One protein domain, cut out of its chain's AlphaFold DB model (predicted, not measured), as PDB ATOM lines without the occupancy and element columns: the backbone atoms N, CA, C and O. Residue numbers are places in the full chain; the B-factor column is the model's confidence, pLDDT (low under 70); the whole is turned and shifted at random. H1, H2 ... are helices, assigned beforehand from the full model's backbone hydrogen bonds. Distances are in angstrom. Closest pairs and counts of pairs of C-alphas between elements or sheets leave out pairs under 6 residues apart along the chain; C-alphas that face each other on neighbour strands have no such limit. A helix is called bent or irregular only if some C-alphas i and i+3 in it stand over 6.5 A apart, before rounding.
ATOM      1  N   LEU A  54      46.522  34.357  18.883       97.25
ATOM      2  CA  LEU A  54      47.845  34.515  18.284       97.25
ATOM      3  C   LEU A  54      47.761  35.452  17.065       97.25
ATOM      4  O   LEU A  54      46.814  35.317  16.279       97.25
ATOM      5  N   PRO A  55      48.726  36.373  16.884       97.56
ATOM      6  CA  PRO A  55      48.796  37.209  15.693       97.56
ATOM      7  C   PRO A  55      48.903  36.380  14.399       97.56
ATOM      8  O   PRO A  55      49.494  35.291  14.412       97.56
ATOM      9  N   PRO A  56      48.358  36.860  13.265       97.38
ATOM     10  CA  PRO A  56      48.408  36.138  11.992       97.38
ATOM     11  C   PRO A  56      49.822  35.736  11.558       97.38
ATOM     12  O   PRO A  56      50.016  34.614  11.093       97.38
ATOM     13  N   GLU A  57      50.803  36.613  11.758       97.69
ATOM     14  CA  GLU A  57      52.206  36.391  11.417       97.69
ATOM     15  C   GLU A  57      52.844  35.265  12.240       97.69
ATOM     16  O   GLU A  57      53.577  34.436  11.697       97.69
ATOM     17  N   GLU A  58      52.512  35.166  13.529       98.00
ATOM     18  CA  GLU A  58      52.976  34.071  14.383       98.00
ATOM     19  C   GLU A  58      52.314  32.753  13.974       98.00
ATOM     20  O   GLU A  58      52.964  31.708  13.905       98.00
ATOM     21  N   MET A  59      51.029  32.798  13.615       98.06
ATOM     22  CA  MET A  59      50.317  31.636  13.087       98.06
ATOM     23  C   MET A  59      50.888  31.155  11.746       98.06
ATOM     24  O   MET A  59      50.955  29.945  11.518       98.06
ATOM     25  N   ASP A  60      51.306  32.062  10.860       98.00
ATOM     26  CA  ASP A  60      51.993  31.718   9.609       98.00
ATOM     27  C   ASP A  60      53.354  31.078   9.862       98.00
ATOM     28  O   ASP A  60      53.683  30.064   9.237       98.00
ATOM     29  N   LEU A  61      54.105  31.601  10.830       98.12
ATOM     30  CA  LEU A  61      55.384  31.029  11.228       98.12
ATOM     31  C   LEU A  61      55.220  29.602  11.779       98.12
ATOM     32  O   LEU A  61      55.933  28.687  11.366       98.12
ATOM     33  N   LEU A  62      54.221  29.368  12.638       98.25
ATOM     34  CA  LEU A  62      53.897  28.029  13.145       98.25
ATOM     35  C   LEU A  62      53.496  27.065  12.019       98.25
ATOM     36  O   LEU A  62      53.904  25.898  12.021       98.25
ATOM     37  N   ARG A  63      52.723  27.536  11.032       97.69
ATOM     38  CA  ARG A  63      52.367  26.743   9.842       97.69
ATOM     39  C   ARG A  63      53.598  26.376   9.019       97.69
ATOM     40  O   ARG A  63      53.692  25.239   8.558       97.69
ATOM     41  N   GLN A  64      54.529  27.312   8.843       98.38
ATOM     42  CA  GLN A  64      55.795  27.061   8.163       98.38
ATOM     43  C   GLN A  64      56.610  25.982   8.883       98.38
ATOM     44  O   GLN A  64      56.946  24.981   8.252       98.38
ATOM     45  N   TYR A  65      56.854  26.124  10.187       98.56
ATOM     46  CA  TYR A  65      57.633  25.136  10.939       98.56
ATOM     47  C   TYR A  65      56.966  23.763  10.979       98.56
ATOM     48  O   TYR A  65      57.641  22.742  10.874       98.56
ATOM     49  N   THR A  66      55.634  23.718  11.057       97.94
ATOM     50  CA  THR A  66      54.894  22.453  10.967       97.94
ATOM     51  C   THR A  66      55.134  21.773   9.619       97.94
ATOM     52  O   THR A  66      55.369  20.568   9.577       97.94
ATOM     53  N   ARG A  67      55.098  22.531   8.516       97.94
ATOM     54  CA  ARG A  67      55.372  21.996   7.175       97.94
ATOM     55  C   ARG A  67      56.803  21.464   7.072       97.94
ATOM     56  O   ARG A  67      56.974  20.330   6.642       97.94
ATOM     57  N   GLU A  68      57.793  22.239   7.500       98.44
ATOM     58  CA  GLU A  68      59.211  21.847   7.453       98.44
ATOM     59  C   GLU A  68      59.474  20.571   8.271       98.44
ATOM     60  O   GLU A  68      60.103  19.634   7.781       98.44
ATOM     61  N   ALA A  69      58.920  20.484   9.484       98.31
ATOM     62  CA  ALA A  69      59.048  19.295  10.326       98.31
ATOM     63  C   ALA A  69      58.403  18.057   9.680       98.31
ATOM     64  O   ALA A  69      58.969  16.966   9.701       98.31
ATOM     65  N   VAL A  70      57.224  18.217   9.076       97.94
ATOM     66  CA  VAL A  70      56.545  17.135   8.352       97.94
ATOM     67  C   VAL A  70      57.360  16.677   7.144       97.94
ATOM     68  O   VAL A  70      57.464  15.473   6.922       97.94
ATOM     69  N   GLU A  71      57.919  17.606   6.365       98.00
ATOM     70  CA  GLU A  71      58.759  17.297   5.201       98.00
ATOM     71  C   GLU A  71      59.998  16.498   5.616       98.00
ATOM     72  O   GLU A  71      60.309  15.482   4.990       98.00
ATOM     73  N   GLN A  72      60.647  16.891   6.715       98.31
ATOM     74  CA  GLN A  72      61.769  16.149   7.281       98.31
ATOM     75  C   GLN A  72      61.357  14.731   7.712       98.31
ATOM     76  O   GLN A  72      61.960  13.751   7.274       98.31
ATOM     77  N   LEU A  73      60.293  14.595   8.511       98.19
ATOM     78  CA  LEU A  73      59.815  13.291   8.993       98.19
ATOM     79  C   LEU A  73      59.392  12.364   7.841       98.19
ATOM     80  O   LEU A  73      59.631  11.156   7.883       98.19
ATOM     81  N   ALA A  74      58.785  12.922   6.791       97.88
ATOM     82  CA  ALA A  74      58.399  12.176   5.599       97.88
ATOM     83  C   ALA A  74      59.608  11.738   4.756       97.88
ATOM     84  O   ALA A  74      59.566  10.664   4.155       97.88
ATOM     85  N   ALA A  75      60.685  12.527   4.722       98.00
ATOM     86  CA  ALA A  75      61.933  12.133   4.073       98.00
ATOM     87  C   ALA A  75      62.641  10.992   4.827       98.00
ATOM     88  O   ALA A  75      63.259  10.128   4.203       98.00
ATOM     89  N   GLU A  76      62.520  10.965   6.155       98.44
ATOM     90  CA  GLU A  76      63.153   9.967   7.024       98.44
ATOM     91  C   GLU A  76      62.363   8.646   7.118       98.44
ATOM     92  O   GLU A  76      62.960   7.588   7.321       98.44
ATOM     93  N   SER A  77      61.033   8.666   6.944       98.38
ATOM     94  CA  SER A  77      60.177   7.481   7.101       98.38
ATOM     95  C   SER A  77      59.111   7.351   6.013       98.38
ATOM     96  O   SER A  77      58.182   8.154   5.903       98.38
ATOM     97  N   LYS A  78      59.183   6.249   5.253       98.19
ATOM     98  CA  LYS A  78      58.183   5.900   4.230       98.19
ATOM     99  C   LYS A  78      56.792   5.657   4.823       98.19
ATOM    100  O   LYS A  78      55.806   6.045   4.201       98.19
ATOM    101  N   ASP A  79      56.708   5.061   6.012       98.31
ATOM    102  CA  ASP A  79      55.429   4.806   6.689       98.31
ATOM    103  C   ASP A  79      54.791   6.117   7.152       98.31
ATOM    104  O   ASP A  79      53.593   6.335   6.951       98.31
ATOM    105  N   TYR A  80      55.604   7.031   7.693       98.38
ATOM    106  CA  TYR A  80      55.145   8.373   8.045       98.38
ATOM    107  C   TYR A  80      54.626   9.110   6.807       98.38
ATOM    108  O   TYR A  80      53.498   9.606   6.808       98.38
ATOM    109  N   ALA A  81      55.413   9.124   5.726       98.38
ATOM    110  CA  ALA A  81      55.026   9.753   4.470       98.38
ATOM    111  C   ALA A  81      53.714   9.171   3.920       98.38
ATOM    112  O   ALA A  81      52.846   9.917   3.467       98.38
ATOM    113  N   HIS A  82      53.535   7.849   3.983       98.19
ATOM    114  CA  HIS A  82      52.316   7.187   3.525       98.19
ATOM    115  C   HIS A  82      51.076   7.649   4.304       98.19
ATOM    116  O   HIS A  82      50.094   8.090   3.699       98.19
ATOM    117  N   VAL A  83      51.130   7.600   5.640       98.25
ATOM    118  CA  VAL A  83      50.010   8.009   6.501       98.25
ATOM    119  C   VAL A  83      49.708   9.497   6.328       98.25
ATOM    120  O   VAL A  83      48.550   9.869   6.119       98.25
ATOM    121  N   TYR A  84      50.732  10.354   6.339       97.81
ATOM    122  CA  TYR A  84      50.543  11.799   6.224       97.81
ATOM    123  C   TYR A  84      49.952  12.200   4.863       97.81
ATOM    124  O   TYR A  84      49.038  13.025   4.801       97.81
ATOM    125  N   ASN A  85      50.390  11.566   3.771       98.00
ATOM    126  CA  ASN A  85      49.806  11.786   2.445       98.00
ATOM    127  C   ASN A  85      48.318  11.415   2.404       98.00
ATOM    128  O   ASN A  85      47.517  12.154   1.832       98.00
ATOM    129  N   SER A  86      47.928  10.310   3.044       98.19
ATOM    130  CA  SER A  86      46.517   9.926   3.169       98.19
ATOM    131  C   SER A  86      45.696  11.000   3.899       98.19
ATOM    132  O   SER A  86      44.646  11.429   3.413       98.19
ATOM    133  N   MET A  87      46.222  11.522   5.013       97.56
ATOM    134  CA  MET A  87      45.587  12.605   5.777       97.56
ATOM    135  C   MET A  87      45.438  13.893   4.951       97.56
ATOM    136  O   MET A  87      44.381  14.530   4.986       97.56
ATOM    137  N   MET A  88      46.467  14.281   4.190       97.12
ATOM    138  CA  MET A  88      46.428  15.483   3.346       97.12
ATOM    139  C   MET A  88      45.470  15.338   2.167       97.12
ATOM    140  O   MET A  88      44.750  16.286   1.855       97.12
ATOM    141  N   ASN A  89      45.402  14.155   1.555       97.94
ATOM    142  CA  ASN A  89      44.435  13.874   0.499       97.94
ATOM    143  C   ASN A  89      43.002  14.019   1.016       97.94
ATOM    144  O   ASN A  89      42.217  14.750   0.416       97.94
ATOM    145  N   TYR A  90      42.686  13.417   2.169       97.94
ATOM    146  CA  TYR A  90      41.378  13.592   2.802       97.94
ATOM    147  C   TYR A  90      41.074  15.067   3.088       97.94
ATOM    148  O   TYR A  90      39.988  15.555   2.775       97.94
ATOM    149  N   ARG A  91      42.043  15.809   3.646       96.19
ATOM    150  CA  ARG A  91      41.882  17.242   3.918       96.19
ATOM    151  C   ARG A  91      41.543  18.016   2.645       96.19
ATOM    152  O   ARG A  91      40.528  18.703   2.642       96.19
ATOM    153  N   LYS A  92      42.333  17.836   1.584       97.19
ATOM    154  CA  LYS A  92      42.157  18.510   0.294       97.19
ATOM    155  C   LYS A  92      40.804  18.199  -0.344       97.19
ATOM    156  O   LYS A  92      40.161  19.095  -0.881       97.19
ATOM    157  N   THR A  93      40.340  16.952  -0.255       96.94
ATOM    158  CA  THR A  93      38.998  16.564  -0.716       96.94
ATOM    159  C   THR A  93      37.897  17.306   0.040       96.94
ATOM    160  O   THR A  93      36.893  17.691  -0.551       96.94
ATOM    161  N   MET A  94      38.084  17.535   1.340       96.31
ATOM    162  CA  MET A  94      37.092  18.183   2.194       96.31
ATOM    163  C   MET A  94      37.075  19.717   2.091       96.31
ATOM    164  O   MET A  94      36.130  20.327   2.587       96.31
ATOM    165  N   ASP A  95      38.079  20.361   1.490       96.12
ATOM    166  CA  ASP A  95      38.221  21.827   1.515       96.12
ATOM    167  C   ASP A  95      37.038  22.556   0.850       96.12
ATOM    168  O   ASP A  95      36.454  23.473   1.438       96.12
ATOM    169  N   SER A  96      36.625  22.116  -0.343       95.44
ATOM    170  CA  SER A  96      35.485  22.713  -1.054       95.44
ATOM    171  C   SER A  96      34.163  22.435  -0.343       95.44
ATOM    172  O   SER A  96      33.325  23.327  -0.239       95.44
ATOM    173  N   TYR A  97      33.998  21.229   0.205       95.25
ATOM    174  CA  TYR A  97      32.810  20.857   0.968       95.25
ATOM    175  C   TYR A  97      32.665  21.696   2.242       95.25
ATOM    176  O   TYR A  97      31.603  22.261   2.480       95.25
ATOM    177  N   ARG A  98      33.740  21.858   3.027       93.56
ATOM    178  CA  ARG A  98      33.725  22.713   4.227       93.56
ATOM    179  C   ARG A  98      33.406  24.163   3.892       93.56
ATOM    180  O   ARG A  98      32.642  24.790   4.612       93.56
ATOM    181  N   THR A  99      33.959  24.670   2.791       94.25
ATOM    182  CA  THR A  99      33.643  26.017   2.299       94.25
ATOM    183  C   THR A  99      32.160  26.142   1.951       94.25
ATOM    184  O   THR A  99      31.518  27.112   2.337       94.25
ATOM    185  N   ALA A 100      31.605  25.145   1.258       94.38
ATOM    186  CA  ALA A 100      30.210  25.145   0.829       94.38
ATOM    187  C   ALA A 100      29.209  25.041   1.989       94.38
ATOM    188  O   ALA A 100      28.084  25.514   1.853       94.38
ATOM    189  N   LEU A 101      29.596  24.432   3.115       93.69
ATOM    190  CA  LEU A 101      28.716  24.309   4.275       93.69
ATOM    191  C   LEU A 101      28.400  25.660   4.930       93.69
ATOM    192  O   LEU A 101      27.280  25.827   5.404       93.69
ATOM    193  N   GLY A 102      29.339  26.616   4.949       89.44
ATOM    194  CA  GLY A 102      29.137  27.920   5.594       89.44
ATOM    195  C   GLY A 102      28.516  27.790   6.994       89.44
ATOM    196  O   GLY A 102      28.965  26.975   7.804       89.44
TER     197      GLY A 102
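AT A GLANCE: This is residues 54 to 102 of the 119 residues of an uncharacterized protein of bioreactor metagenome (UniProt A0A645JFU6). Two long helices, H1 and H2, meet near their ends at a tight link and open from that corner as a narrow V, with the second arm the longer one. The two arms spread away from each other, and residues 54 to 69 and 86 to 102 stand free, with the space between the arms empty. The printed part has 49 residues with two named helices, H1 then H2, and no named strand; the class is all helix. The whole is loose, with a radius of gyration of the C-alphas of 13.7 A, and flat, spanning 38 by 28 by 10 A.

IN THESE COORDINATES: From Leu 54, the printed part soon enters H1, residues 56 to 76, which is 30.4 A long from C-alpha 56 at (48.408, 36.138, 11.992) to C-alpha 76 at (63.153, 9.967, 7.024). After Ser 77 comes H2, residues 78 to 102, the longest helix by residues, 36.5 A long and ending at C-alpha 102 at (29.137, 27.920, 5.594). H2 is irregular, with C-alphas 93 and 96 standing 7.1 A apart, and has a kink of 37 degrees near residue 96.

HOW THE PARTS SIT: H1 and H2 touch only at the corner by their link, H1 with residues 73 to 75 alone and H2 with residues 80 to 84 alone. Their closest C-alphas, those of Ala 74 and Ala 81, are 4.3 A apart. They run opposite ways at a steep tilt of 35.2 degrees, only just steep, and their centres are 16.5 A apart. In H1 every O i to N i+4 pair is within hydrogen-bond range; in H2, 18 of 21 are.

THE WHOLE: The two C-alphas farthest apart, those of Glu 76 and Gly 102, are 38.5 A apart. The printed part has no cut, and the link from H1 to H2 is tight. The mean pLDDT of the printed part is 97.3, and no printed residue is under 70.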